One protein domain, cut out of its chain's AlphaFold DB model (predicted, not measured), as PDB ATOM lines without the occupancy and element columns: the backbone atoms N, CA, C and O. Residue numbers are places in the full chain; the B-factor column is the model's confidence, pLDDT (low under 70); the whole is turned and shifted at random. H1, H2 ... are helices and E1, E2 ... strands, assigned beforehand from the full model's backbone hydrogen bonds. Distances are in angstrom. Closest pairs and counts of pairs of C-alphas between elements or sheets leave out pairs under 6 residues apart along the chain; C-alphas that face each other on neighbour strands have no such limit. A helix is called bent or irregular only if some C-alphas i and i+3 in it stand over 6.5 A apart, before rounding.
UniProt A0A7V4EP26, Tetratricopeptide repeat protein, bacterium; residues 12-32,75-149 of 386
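AT A GLANCE: This is residues 12 to 32 and 75 to 149 of the 386 residues of the protein "Tetratricopeptide repeat protein" of bacterium (UniProt A0A7V4EP26). A small two-stranded hairpin, E1 and E2, bridges the space between two helices, H1 near the open end of the hairpin and H2 near its turn, and the two helices stand crosswise to the long axis with no contact between them. A long stretch without a named element, residues 94 to 130, loops out beyond H1 and then comes back past the hairpin to H2, making a loose, drawn-out frame. The printed part has 96 residues, with two named strands and two named helices in the order E1, E2, H1, H2; the sheet has the order E1 - E2 and is antiparallel. The class is mixed, helices and strands, with under half of the residues in named elements. The whole is loose, with a radius of gyration of the C-alphas of 18.1 A, and elongated, spanning 51 by 32 by 24 A.

HOW THE PARTS SIT: E1, residues 12 to 16, and E2, residues 24 to 28, form a hairpin, antiparallel at 178 degrees between their directions. The C-alphas of Ala 13 and Asp 27 face each other at 4.5 A. N 14 and O 26 are within hydrogen-bond range at 2.9 A, and N 26 and O 14 at 2.8 A. Between E1 and H1, residues 78 to 93, there is 1 pair of C-alphas within 8 A, those of Ile 12 and Val 87, 7.3 A apart. H2, residues 131 to 147, is apart from E1, from E2 and from H1. In H1 and H2 every O i to N i+4 pair is within hydrogen-bond range.

IN THESE COORDINATES: E1 begins at C-alpha 12, (176.967, 157.538, 161.574), and measures 13.8 A; E2 measures 12.9 A. H1 measures 20.7 A from C-alpha 78 to C-alpha 93; it is neither bent nor irregular, but only just: C-alphas 90 and 93 are 6.2 A apart. H2 is the longest helix, with 17 residues over 24.3 A, and ends at C-alpha 147, (185.011, 132.450, 155.415).

THE WHOLE: The two C-alphas farthest apart, those of Asp 111 and Ala 147, are 53.7 A from each other. Residues 143 to 149, of which 143 to 147 belong to H2, stand free. Residues 33 to 74 are not printed, and C-alphas 32 and 75 are 3.9 A apart across the cut, which lies in the link from E2 to H1. The link from E1 to E2, 7 residues, is short; that from H1 to H2, 37 residues, is long. The mean pLDDT of the printed part is 95.9, and no printed residue is under 70.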
ATOM      1  N   ILE A  12     176.958 158.410 160.397       97.56
ATOM      2  CA  ILE A  12     176.967 157.538 161.574       97.56
ATOM      3  C   ILE A  12     178.306 156.817 161.622       97.56
ATOM      4  O   ILE A  12     178.687 156.134 160.666       97.56
ATOM      5  N   ALA A  13     178.974 156.926 162.770       97.81
ATOM      6  CA  ALA A  13     180.188 156.188 163.068       97.81
ATOM      7  C   ALA A  13     179.975 155.217 164.239       97.81
ATOM      8  O   ALA A  13     179.332 155.549 165.234       97.81
ATOM      9  N   PHE A  14     180.536 154.016 164.123       98.19
ATOM     10  CA  PHE A  14     180.583 153.015 165.186       98.19
ATOM     11  C   PHE A  14     181.938 152.318 165.167       98.19
ATOM     12  O   PHE A  14     182.405 151.901 164.106       98.19
ATOM     13  N   ALA A  15     182.538 152.145 166.344       97.69
ATOM     14  CA  ALA A  15     183.789 151.422 166.490       97.69
ATOM     15  C   ALA A  15     183.717 150.378 167.606       97.69
ATOM     16  O   ALA A  15     183.139 150.630 168.665       97.69
ATOM     17  N   CYS A  16     184.346 149.218 167.395       96.62
ATOM     18  CA  CYS A  16     184.573 148.243 168.459       96.62
ATOM     19  C   CYS A  16     185.922 147.513 168.305       96.62
ATOM     20  O   CYS A  16     186.417 147.353 167.183       96.62
ATOM     21  N   PRO A  17     186.549 147.095 169.423       96.44
ATOM     22  CA  PRO A  17     187.865 146.461 169.399       96.44
ATOM     23  C   PRO A  17     187.813 145.032 168.837       96.44
ATOM     24  O   PRO A  17     186.819 144.323 169.003       96.44
ATOM     25  N   THR A  18     188.923 144.605 168.235       96.25
ATOM     26  CA  THR A  18     189.164 143.242 167.723       96.25
ATOM     27  C   THR A  18     190.472 142.692 168.297       96.25
ATOM     28  O   THR A  18     191.268 143.447 168.863       96.25
ATOM     29  N   GLY A  19     190.718 141.390 168.140       94.38
ATOM     30  CA  GLY A  19     191.982 140.759 168.527       94.38
ATOM     31  C   GLY A  19     193.130 141.022 167.548       94.38
ATOM     32  O   GLY A  19     194.288 140.838 167.908       94.38
ATOM     33  N   GLU A  20     192.834 141.490 166.331       87.38
ATOM     34  CA  GLU A  20     193.823 141.742 165.269       87.38
ATOM     35  C   GLU A  20     194.486 143.135 165.364       87.38
ATOM     36  O   GLU A  20     195.292 143.496 164.510       87.38
ATOM     37  N   GLY A  21     194.134 143.957 166.362       88.38
ATOM     38  CA  GLY A  21     194.671 145.319 166.527       88.38
ATOM     39  C   GLY A  21     194.079 146.367 165.573       88.38
ATOM     40  O   GLY A  21     194.352 147.555 165.726       88.38
ATOM     41  N   ILE A  22     193.221 145.958 164.632       93.69
ATOM     42  CA  ILE A  22     192.450 146.850 163.758       93.69
ATOM     43  C   ILE A  22     190.985 146.833 164.215       93.69
ATOM     44  O   ILE A  22     190.339 145.789 164.090       93.69
ATOM     45  N   PRO A  23     190.423 147.941 164.731       95.50
ATOM     46  CA  PRO A  23     189.036 147.956 165.178       95.50
ATOM     47  C   PRO A  23     188.078 147.768 163.998       95.50
ATOM     48  O   PRO A  23     188.356 148.207 162.877       95.50
ATOM     49  N   ILE A  24     186.908 147.181 164.261       97.00
ATOM     50  CA  ILE A  24     185.781 147.358 163.345       97.00
ATOM     51  C   ILE A  24     185.437 148.842 163.393       97.00
ATOM     52  O   ILE A  24     185.181 149.366 164.475       97.00
ATOM     53  N   LEU A  25     185.441 149.503 162.240       97.25
ATOM     54  CA  LEU A  25     185.091 150.909 162.088       97.25
ATOM     55  C   LEU A  25     184.058 151.043 160.969       97.25
ATOM     56  O   LEU A  25     184.367 150.914 159.783       97.25
ATOM     57  N   ILE A  26     182.819 151.294 161.369       96.62
ATOM     58  CA  ILE A  26     181.734 151.687 160.478       96.62
ATOM     59  C   ILE A  26     181.735 153.209 160.452       96.62
ATOM     60  O   ILE A  26     181.675 153.835 161.504       96.62
ATOM     61  N   ASP A  27     181.819 153.783 159.261       95.12
ATOM     62  CA  ASP A  27     181.796 155.224 159.029       95.12
ATOM     63  C   ASP A  27     181.130 155.456 157.673       95.12
ATOM     64  O   ASP A  27     181.693 155.119 156.623       95.12
ATOM     65  N   LEU A  28     179.877 155.906 157.711       94.00
ATOM     66  CA  LEU A  28     179.031 156.053 156.533       94.00
ATOM     67  C   LEU A  28     178.175 157.311 156.618       94.00
ATOM     68  O   LEU A  28     177.700 157.688 157.688       94.00
ATOM     69  N   ALA A  29     177.944 157.928 155.461       95.06
ATOM     70  CA  ALA A  29     176.880 158.904 155.294       95.06
ATOM     71  C   ALA A  29     175.521 158.192 155.283       95.06
ATOM     72  O   ALA A  29     175.405 157.056 154.822       95.06
ATOM     73  N   THR A  30     174.479 158.870 155.756       96.44
ATOM     74  CA  THR A  30     173.093 158.391 155.622       96.44
ATOM     75  C   THR A  30     172.474 158.758 154.270       96.44
ATOM     76  O   THR A  30     171.394 158.265 153.934       96.44
ATOM     77  N   SER A  31     173.172 159.558 153.458       94.88
ATOM     78  CA  SER A  31     172.890 159.782 152.037       94.88
ATOM     79  C   SER A  31     173.422 158.644 151.157       94.88
ATOM     80  O   SER A  31     174.372 157.951 151.515       94.88
ATOM     81  N   ALA A  32     172.816 158.452 149.984       94.38
ATOM     82  CA  ALA A  32     173.180 157.402 149.028       94.38
ATOM     83  C   ALA A  32     174.616 157.540 148.489       94.38
ATOM     84  O   ALA A  32     175.232 156.551 148.102       94.38
ATOM     85  N   ALA A  75     170.379 156.911 151.684       94.31
ATOM     86  CA  ALA A  75     170.828 155.541 151.461       94.31
ATOM     87  C   ALA A  75     169.697 154.545 151.758       94.31
ATOM     88  O   ALA A  75     169.027 154.628 152.786       94.31
ATOM     89  N   ALA A  76     169.465 153.583 150.864       93.81
ATOM     90  CA  ALA A  76     168.375 152.610 151.012       93.81
ATOM     91  C   ALA A  76     166.986 153.253 151.281       93.81
ATOM     92  O   ALA A  76     166.149 152.686 151.994       93.81
ATOM     93  N   GLY A  77     166.738 154.449 150.728       93.12
ATOM     94  CA  GLY A  77     165.451 155.138 150.786       93.12
ATOM     95  C   GLY A  77     165.004 155.475 152.212       93.12
ATOM     96  O   GLY A  77     165.706 156.150 152.962       93.12
ATOM     97  N   ALA A  78     163.817 155.008 152.609       94.88
ATOM     98  CA  ALA A  78     163.221 155.344 153.907       94.88
ATOM     99  C   ALA A  78     164.107 154.974 155.115       94.88
ATOM    100  O   ALA A  78     164.020 155.626 156.155       94.88
ATOM    101  N   LYS A  79     164.983 153.967 154.982       95.81
ATOM    102  CA  LYS A  79     165.896 153.547 156.056       95.81
ATOM    103  C   LYS A  79     166.992 154.583 156.312       95.81
ATOM    104  O   LYS A  79     167.175 154.983 157.456       95.81
ATOM    105  N   GLY A  80     167.676 155.055 155.268       95.75
ATOM    106  CA  GLY A  80     168.678 156.118 155.394       95.75
ATOM    107  C   GLY A  80     168.063 157.422 155.874       95.75
ATOM    108  O   GLY A  80     168.650 158.091 156.711       95.75
ATOM    109  N   TYR A  81     166.837 157.732 155.443       96.12
ATOM    110  CA  TYR A  81     166.099 158.893 155.948       96.12
ATOM    111  C   TYR A  81     165.841 158.813 157.459       96.12
ATOM    112  O   TYR A  81     166.106 159.774 158.179       96.12
ATOM    113  N   ALA A  82     165.359 157.668 157.951       97.12
ATOM    114  CA  ALA A  82     165.123 157.471 159.381       97.12
ATOM    115  C   ALA A  82     166.424 157.592 160.196       97.12
ATOM    116  O   ALA A  82     166.433 158.200 161.265       97.12
ATOM    117  N   LEU A  83     167.534 157.066 159.667       97.56
ATOM    118  CA  LEU A  83     168.854 157.206 160.281       97.56
ATOM    119  C   LEU A  83     169.348 158.661 160.273       97.56
ATOM    120  O   LEU A  83     169.828 159.133 161.299       97.56
ATOM    121  N   ALA A  84     169.180 159.389 159.165       96.94
ATOM    122  CA  ALA A  84     169.534 160.805 159.069       96.94
ATOM    123  C   ALA A  84     168.772 161.647 160.103       96.94
ATOM    124  O   ALA A  84     169.371 162.487 160.772       96.94
ATOM    125  N   MET A  85     167.475 161.374 160.283       97.62
ATOM    126  CA  MET A  85     166.643 162.031 161.293       97.62
ATOM    127  C   MET A  85     167.112 161.718 162.717       97.62
ATOM    128  O   MET A  85     167.177 162.615 163.551       97.62
ATOM    129  N   MET A  86     167.463 160.461 163.007       98.25
ATOM    130  CA  MET A  86     168.013 160.084 164.312       98.25
ATOM    131  C   MET A  86     169.302 160.858 164.618       98.25
ATOM    132  O   MET A  86     169.453 161.375 165.723       98.25
ATOM    133  N   VAL A  87     170.211 160.971 163.642       98.19
ATOM    134  CA  VAL A  87     171.443 161.763 163.782       98.19
ATOM    135  C   VAL A  87     171.120 163.236 164.015       98.19
ATOM    136  O   VAL A  87     171.683 163.824 164.929       98.19
ATOM    137  N   GLU A  88     170.184 163.815 163.262       97.94
ATOM    138  CA  GLU A  88     169.774 165.216 163.424       97.94
ATOM    139  C   GLU A  88     169.237 165.496 164.837       97.94
ATOM    140  O   GLU A  88     169.586 166.495 165.465       97.94
ATOM    141  N   ILE A  89     168.427 164.579 165.376       98.44
ATOM    142  CA  ILE A  89     167.880 164.695 166.731       98.44
ATOM    143  C   ILE A  89     168.994 164.618 167.777       98.44
ATOM    144  O   ILE A  89     169.027 165.431 168.694       98.44
ATOM    145  N   LEU A  90     169.905 163.649 167.665       98.50
ATOM    146  CA  LEU A  90     170.966 163.452 168.656       98.50
ATOM    147  C   LEU A  90     172.031 164.550 168.597       98.50
ATOM    148  O   LEU A  90     172.495 165.019 169.633       98.50
ATOM    149  N   ALA A  91     172.437 164.935 167.390       98.06
ATOM    150  CA  ALA A  91     173.547 165.845 167.171       98.06
ATOM    151  C   ALA A  91     173.102 167.309 167.178       98.06
ATOM    152  O   ALA A  91     173.806 168.121 167.763       98.06
ATOM    153  N   GLY A  92     171.959 167.652 166.577       97.62
ATOM    154  CA  GLY A  92     171.428 169.017 166.524       97.62
ATOM    155  C   GLY A  92     170.487 169.314 167.689       97.62
ATOM    156  O   GLY A  92     170.840 170.048 168.610       97.62
ATOM    157  N   VAL A  93     169.305 168.687 167.687       97.88
ATOM    158  CA  VAL A  93     168.211 169.021 168.622       97.88
ATOM    159  C   VAL A  93     168.612 168.818 170.086       97.88
ATOM    160  O   VAL A  93     168.427 169.714 170.905       97.88
ATOM    161  N   LEU A  94     169.156 167.649 170.430       98.38
ATOM    162  CA  LEU A  94     169.510 167.298 171.808       98.38
ATOM    163  C   LEU A  94     170.676 168.139 172.342       98.38
ATOM    164  O   LEU A  94     170.708 168.442 173.533       98.38
ATOM    165  N   SER A  95     171.629 168.501 171.484       97.75
ATOM    166  CA  SER A  95     172.790 169.300 171.889       97.75
ATOM    167  C   SER A  95     172.477 170.798 172.004       97.75
ATOM    168  O   SER A  95     173.220 171.517 172.668       97.75
ATOM    169  N   GLY A  96     171.388 171.263 171.376       97.25
ATOM    170  CA  GLY A  96     171.048 172.682 171.249       97.25
ATOM    171  C   GLY A  96     171.784 173.406 170.113       97.25
ATOM    172  O   GLY A  96     171.775 174.635 170.077       97.25
ATOM    173  N   ALA A  97     172.436 172.671 169.206       97.69
ATOM    174  CA  ALA A  97     173.060 173.229 168.008       97.69
ATOM    175  C   ALA A  97     172.022 173.549 166.912       97.69
ATOM    176  O   ALA A  97     170.832 173.258 167.054       97.69
ATOM    177  N   ALA A  98     172.478 174.147 165.809       96.81
ATOM    178  CA  ALA A  98     171.623 174.427 164.657       96.81
ATOM    179  C   ALA A  98     171.070 173.134 164.026       96.81
ATOM    180  O   ALA A  98     171.736 172.095 164.039       96.81
ATOM    181  N   VAL A  99     169.867 173.216 163.446       96.31
ATOM    182  CA  VAL A  99     169.162 172.072 162.842       96.31
ATOM    183  C   VAL A  99     168.861 172.319 161.362       96.31
ATOM    184  O   VAL A  99     168.361 173.375 160.964       96.31
ATOM    185  N   GLY A 100     169.133 171.322 160.520       92.81
ATOM    186  CA  GLY A 100     168.856 171.352 159.085       92.81
ATOM    187  C   GLY A 100     169.475 172.570 158.395       92.81
ATOM    188  O   GLY A 100     170.689 172.745 158.388       92.81
ATOM    189  N   LYS A 101     168.631 173.435 157.817       91.00
ATOM    190  CA  LYS A 101     169.061 174.634 157.068       91.00
ATOM    191  C   LYS A 101     169.683 175.734 157.934       91.00
ATOM    192  O   LYS A 101     170.251 176.675 157.387       91.00
ATOM    193  N   GLU A 102     169.557 175.652 159.254       94.00
ATOM    194  CA  GLU A 102     170.214 176.593 160.164       94.00
ATOM    195  C   GLU A 102     171.730 176.357 160.230       94.00
ATOM    196  O   GLU A 102     172.483 177.290 160.518       94.00
ATOM    197  N   VAL A 103     172.180 175.129 159.939       94.88
ATOM    198  CA  VAL A 103     173.601 174.777 159.890       94.88
ATOM    199  C   VAL A 103     174.246 175.484 158.699       94.88
ATOM    200  O   VAL A 103     173.824 175.327 157.552       94.88
ATOM    201  N   GLY A 104     175.285 176.275 158.966       92.38
ATOM    202  CA  GLY A 104     176.041 176.968 157.927       92.38
ATOM    203  C   GLY A 104     176.760 176.009 156.972       92.38
ATOM    204  O   GLY A 104     177.158 174.900 157.321       92.38
ATOM    205  N   SER A 105     176.987 176.452 155.742       88.94
ATOM    206  CA  SER A 105     177.838 175.738 154.793       88.94
ATOM    207  C   SER A 105     179.302 176.082 155.054       88.94
ATOM    208  O   SER A 105     179.669 177.255 155.024       88.94
ATOM    209  N   MET A 106     180.167 175.073 155.193       87.50
ATOM    210  CA  MET A 106     181.625 175.262 155.331       87.50
ATOM    211  C   MET A 106     182.281 175.941 154.114       87.50
ATOM    212  O   MET A 106     183.456 176.287 154.167       87.50
ATOM    213  N   TYR A 107     181.542 176.108 153.014       84.81
ATOM    214  CA  TYR A 107     182.053 176.623 151.743       84.81
ATOM    215  C   TYR A 107     181.500 177.998 151.375       84.81
ATOM    216  O   TYR A 107     182.077 178.690 150.540       84.81
ATOM    217  N   THR A 108     180.358 178.382 151.941       89.50
ATOM    218  CA  THR A 108     179.653 179.613 151.549       89.50
ATOM    219  C   THR A 108     179.223 180.471 152.733       89.50
ATOM    220  O   THR A 108     178.950 181.652 152.543       89.50
ATOM    221  N   THR A 109     179.194 179.930 153.953       92.50
ATOM    222  CA  THR A 109     178.906 180.700 155.167       92.50
ATOM    223  C   THR A 109     180.210 181.241 155.743       92.50
ATOM    224  O   THR A 109     180.920 180.544 156.462       92.50
ATOM    225  N   TRP A 110     180.510 182.498 155.416       94.81
ATOM    226  CA  TRP A 110     181.714 183.214 155.864       94.81
ATOM    227  C   TRP A 110     181.402 184.366 156.833       94.81
ATOM    228  O   TRP A 110     182.309 184.964 157.402       94.81
ATOM    229  N   ASP A 111     180.120 184.682 157.022       96.12
ATOM    230  CA  ASP A 111     179.601 185.774 157.851       96.12
ATOM    231  C   ASP A 111     179.391 185.383 159.323       96.12
ATOM    232  O   ASP A 111     179.267 186.253 160.185       96.12
ATOM    233  N   ARG A 112     179.336 184.081 159.626       94.56
ATOM    234  CA  ARG A 112     179.081 183.548 160.972       94.56
ATOM    235  C   ARG A 112     179.638 182.128 161.141       94.56
ATOM    236  O   ARG A 112     179.860 181.444 160.142       94.56
ATOM    237  N   PRO A 113     179.810 181.638 162.385       94.81
ATOM    238  CA  PRO A 113     180.121 180.234 162.638       94.81
ATOM    239  C   PRO A 113     179.055 179.285 162.075       94.81
ATOM    240  O   PRO A 113     177.862 179.581 162.113       94.81
ATOM    241  N   VAL A 114     179.486 178.106 161.618       94.88
ATOM    242  CA  VAL A 114     178.611 177.084 161.018       94.88
ATOM    243  C   VAL A 114     177.578 176.512 162.004       94.88
ATOM    244  O   VAL A 114     176.465 176.197 161.594       94.88
ATOM    245  N   ASN A 115     177.926 176.401 163.293       96.50
ATOM    246  CA  ASN A 115     177.067 175.857 164.356       96.50
ATOM    247  C   ASN A 115     176.626 174.385 164.147       96.50
ATOM    248  O   ASN A 115     175.461 174.041 164.318       96.50
ATOM    249  N   THR A 116     177.555 173.500 163.766       95.75
ATOM    250  CA  THR A 116     177.295 172.048 163.699       95.75
ATOM    251  C   THR A 116     177.272 171.428 165.096       95.75
ATOM    252  O   THR A 116     178.146 171.706 165.914       95.75
ATOM    253  N   GLY A 117     176.310 170.539 165.344       97.00
ATOM    254  CA  GLY A 117     176.258 169.727 166.557       97.00
ATOM    255  C   GLY A 117     176.809 168.309 166.371       97.00
ATOM    256  O   GLY A 117     176.863 167.779 165.259       97.00
ATOM    257  N   HIS A 118     177.221 167.681 167.474       98.06
ATOM    258  CA  HIS A 118     177.789 166.331 167.498       98.06
ATOM    259  C   HIS A 118     177.256 165.537 168.694       98.06
ATOM    260  O   HIS A 118     176.995 166.100 169.755       98.06
ATOM    261  N   PHE A 119     177.156 164.216 168.544       98.44
ATOM    262  CA  PHE A 119     176.790 163.302 169.622       98.44
ATOM    263  C   PHE A 119     177.777 162.136 169.680       98.44
ATOM    264  O   PHE A 119     178.069 161.514 168.659       98.44
ATOM    265  N   PHE A 120     178.259 161.821 170.883       98.56
ATOM    266  CA  PHE A 120     179.192 160.725 171.128       98.56
ATOM    267  C   PHE A 120     178.647 159.808 172.221       98.56
ATOM    268  O   PHE A 120     178.218 160.275 173.275       98.56
ATOM    269  N   LEU A 121     178.711 158.496 171.987       98.19
ATOM    270  CA  LEU A 121     178.337 157.469 172.955       98.19
ATOM    271  C   LEU A 121     179.491 156.483 173.134       98.19
ATOM    272  O   LEU A 121     179.930 155.856 172.173       98.19
ATOM    273  N   ALA A 122     179.938 156.315 174.377       98.31
ATOM    274  CA  ALA A 122     180.913 155.302 174.762       98.31
ATOM    275  C   ALA A 122     180.254 154.275 175.689       98.31
ATOM    276  O   ALA A 122     179.596 154.636 176.663       98.31
ATOM    277  N   ILE A 123     180.437 152.989 175.383       98.12
ATOM    278  CA  ILE A 123     179.895 151.876 176.169       98.12
ATOM    279  C   ILE A 123     181.062 151.117 176.796       98.12
ATOM    280  O   ILE A 123     181.905 150.572 176.085       98.12
ATOM    281  N   ASP A 124     181.093 151.048 178.128       98.06
ATOM    282  CA  ASP A 124     182.063 150.222 178.850       98.06
ATOM    283  C   ASP A 124     181.679 148.740 178.736       98.06
ATOM    284  O   ASP A 124     180.817 148.232 179.458       98.06
ATOM    285  N   ILE A 125     182.345 148.040 177.815       98.12
ATOM    286  CA  ILE A 125     182.155 146.609 177.541       98.12
ATOM    287  C   ILE A 125     182.310 145.772 178.818       98.12
ATOM    288  O   ILE A 125     181.548 144.822 179.025       98.12
ATOM    289  N   GLY A 126     183.252 146.141 179.695       98.00
ATOM    290  CA  GLY A 126     183.570 145.403 180.917       98.00
ATOM    291  C   GLY A 126     182.411 145.337 181.912       98.00
ATOM    292  O   GLY A 126     182.379 144.435 182.748       98.00
ATOM    293  N   LYS A 127     181.425 146.239 181.797       98.31
ATOM    294  CA  LYS A 127     180.191 146.214 182.600       98.31
ATOM    295  C   LYS A 127     179.185 145.154 182.152       98.31
ATOM    296  O   LYS A 127     178.283 144.833 182.920       98.31
ATOM    297  N   PHE A 128     179.333 144.603 180.948       98.25
ATOM    298  CA  PHE A 128     178.421 143.601 180.386       98.25
ATOM    299  C   PHE A 128     179.060 142.214 180.312       98.25
ATOM    300  O   PHE A 128     178.412 141.205 180.587       98.25
ATOM    301  N   VAL A 129     180.332 142.143 179.914       98.12
ATOM    302  CA  VAL A 129     181.061 140.887 179.703       98.12
ATOM    303  C   VAL A 129     182.568 141.133 179.865       98.12
ATOM    304  O   VAL A 129     183.042 142.214 179.515       98.12
ATOM    305  N   PRO A 130     183.367 140.158 180.348       98.31
ATOM    306  CA  PRO A 130     184.820 140.307 180.365       98.31
ATOM    307  C   PRO A 130     185.369 140.657 178.976       98.31
ATOM    308  O   PRO A 130     185.034 139.986 177.997       98.31
ATOM    309  N   LEU A 131     186.235 141.673 178.895       97.31
ATOM    310  CA  LEU A 131     186.728 142.219 177.623       97.31
ATOM    311  C   LEU A 131     187.351 141.143 176.722       97.31
ATOM    312  O   LEU A 131     187.020 141.064 175.544       97.31
ATOM    313  N   ALA A 132     188.174 140.256 177.286       97.19
ATOM    314  CA  ALA A 132     188.780 139.154 176.536       97.19
ATOM    315  C   ALA A 132     187.728 138.235 175.886       97.19
ATOM    316  O   ALA A 132     187.885 137.803 174.746       97.19
ATOM    317  N   ARG A 133     186.608 137.979 176.579       98.25
ATOM    318  CA  ARG A 133     185.499 137.181 176.041       98.25
ATOM    319  C   ARG A 133     184.722 137.941 174.968       98.25
ATOM    320  O   ARG A 133     184.250 137.313 174.026       98.25
ATOM    321  N   PHE A 134     184.565 139.258 175.101       98.31
ATOM    322  CA  PHE A 134     183.969 140.083 174.050       98.31
ATOM    323  C   PHE A 134     184.797 140.014 172.766       98.31
ATOM    324  O   PHE A 134     184.262 139.646 171.724       98.31
ATOM    325  N   VAL A 135     186.101 140.285 172.869       98.12
ATOM    326  CA  VAL A 135     187.032 140.280 171.733       98.12
ATOM    327  C   VAL A 135     187.044 138.916 171.041       98.12
ATOM    328  O   VAL A 135     186.800 138.851 169.843       98.12
ATOM    329  N   ALA A 136     187.155 137.814 171.793       98.00
ATOM    330  CA  ALA A 136     187.117 136.468 171.213       98.00
ATOM    331  C   ALA A 136     185.820 136.173 170.426       98.00
ATOM    332  O   ALA A 136     185.834 135.467 169.414       98.00
ATOM    333  N   ARG A 137     184.676 136.720 170.867       97.88
ATOM    334  CA  ARG A 137     183.395 136.581 170.152       97.88
ATOM    335  C   ARG A 137     183.350 137.429 168.883       97.88
ATOM    336  O   ARG A 137     182.813 136.960 167.882       97.88
ATOM    337  N   VAL A 138     183.904 138.642 168.922       97.88
ATOM    338  CA  VAL A 138     184.062 139.492 167.734       97.88
ATOM    339  C   VAL A 138     184.954 138.798 166.712       97.88
ATOM    340  O   VAL A 138     184.548 138.659 165.564       97.88
ATOM    341  N   ASP A 139     186.101 138.264 167.126       97.38
ATOM    342  CA  ASP A 139     187.031 137.573 166.228       97.38
ATOM    343  C   ASP A 139     186.394 136.327 165.600       97.38
ATOM    344  O   ASP A 139     186.548 136.081 164.406       97.38
ATOM    345  N   THR A 140     185.589 135.582 166.366       97.81
ATOM    346  CA  THR A 140     184.811 134.448 165.835       97.81
ATOM    347  C   THR A 140     183.824 134.899 164.752       97.81
ATOM    348  O   THR A 140     183.711 134.264 163.702       97.81
ATOM    349  N   MET A 141     183.116 136.011 164.976       97.19
ATOM    350  CA  MET A 141     182.213 136.596 163.982       97.19
ATOM    351  C   MET A 141     182.981 137.060 162.735       97.19
ATOM    352  O   MET A 141     182.543 136.803 161.615       97.19
ATOM    353  N   LEU A 142     184.138 137.704 162.908       96.25
ATOM    354  CA  LEU A 142     184.984 138.156 161.803       96.25
ATOM    355  C   LEU A 142     185.549 136.985 160.994       96.25
ATOM    356  O   LEU A 142     185.564 137.049 159.765       96.25
ATOM    357  N   ALA A 143     185.937 135.889 161.646       95.19
ATOM    358  CA  ALA A 143     186.357 134.666 160.970       95.19
ATOM    359  C   ALA A 143     185.237 134.106 160.076       95.19
ATOM    360  O   ALA A 143     185.495 133.750 158.927       95.19
ATOM    361  N   ALA A 144     183.986 134.106 160.553       95.94
ATOM    362  CA  ALA A 144     182.834 133.696 159.750       95.94
ATOM    363  C   ALA A 144     182.588 134.633 158.551       95.94
ATOM    364  O   ALA A 144     182.342 134.163 157.443       95.94
ATOM    365  N   VAL A 145     182.719 135.951 158.745       94.56
ATOM    366  CA  VAL A 145     182.630 136.943 157.658       94.56
ATOM    367  C   VAL A 145     183.695 136.683 156.588       94.56
ATOM    368  O   VAL A 145     183.392 136.696 155.399       94.56
ATOM    369  N   ARG A 146     184.937 136.401 156.989       93.25
ATOM    370  CA  ARG A 146     186.030 136.087 156.055       93.25
ATOM    371  C   ARG A 146     185.811 134.774 155.313       93.25
ATOM    372  O   ARG A 146     186.092 134.707 154.121       93.25
ATOM    373  N   ALA A 147     185.306 133.754 156.004       94.62
ATOM    374  CA  ALA A 147     185.011 132.450 155.415       94.62
ATOM    375  C   ALA A 147     183.905 132.513 154.347       94.62
ATOM    376  O   ALA A 147     183.836 131.634 153.495       94.62
ATOM    377  N   ALA A 148     183.072 133.559 154.362       95.44
ATOM    378  CA  ALA A 148     182.054 133.817 153.347       95.44
ATOM    379  C   ALA A 148     182.589 134.539 152.090       95.44
ATOM    380  O   ALA A 148     181.796 134.960 151.245       95.44
ATOM    381  N   ALA A 149     183.906 134.732 151.957       94.50
ATOM    382  CA  ALA A 149     184.491 135.307 150.750       94.50
ATOM    383  C   ALA A 149     184.233 134.406 149.520       94.50
ATOM    384  O   ALA A 149     184.290 133.181 149.641       94.50
TER     385      ALA A 149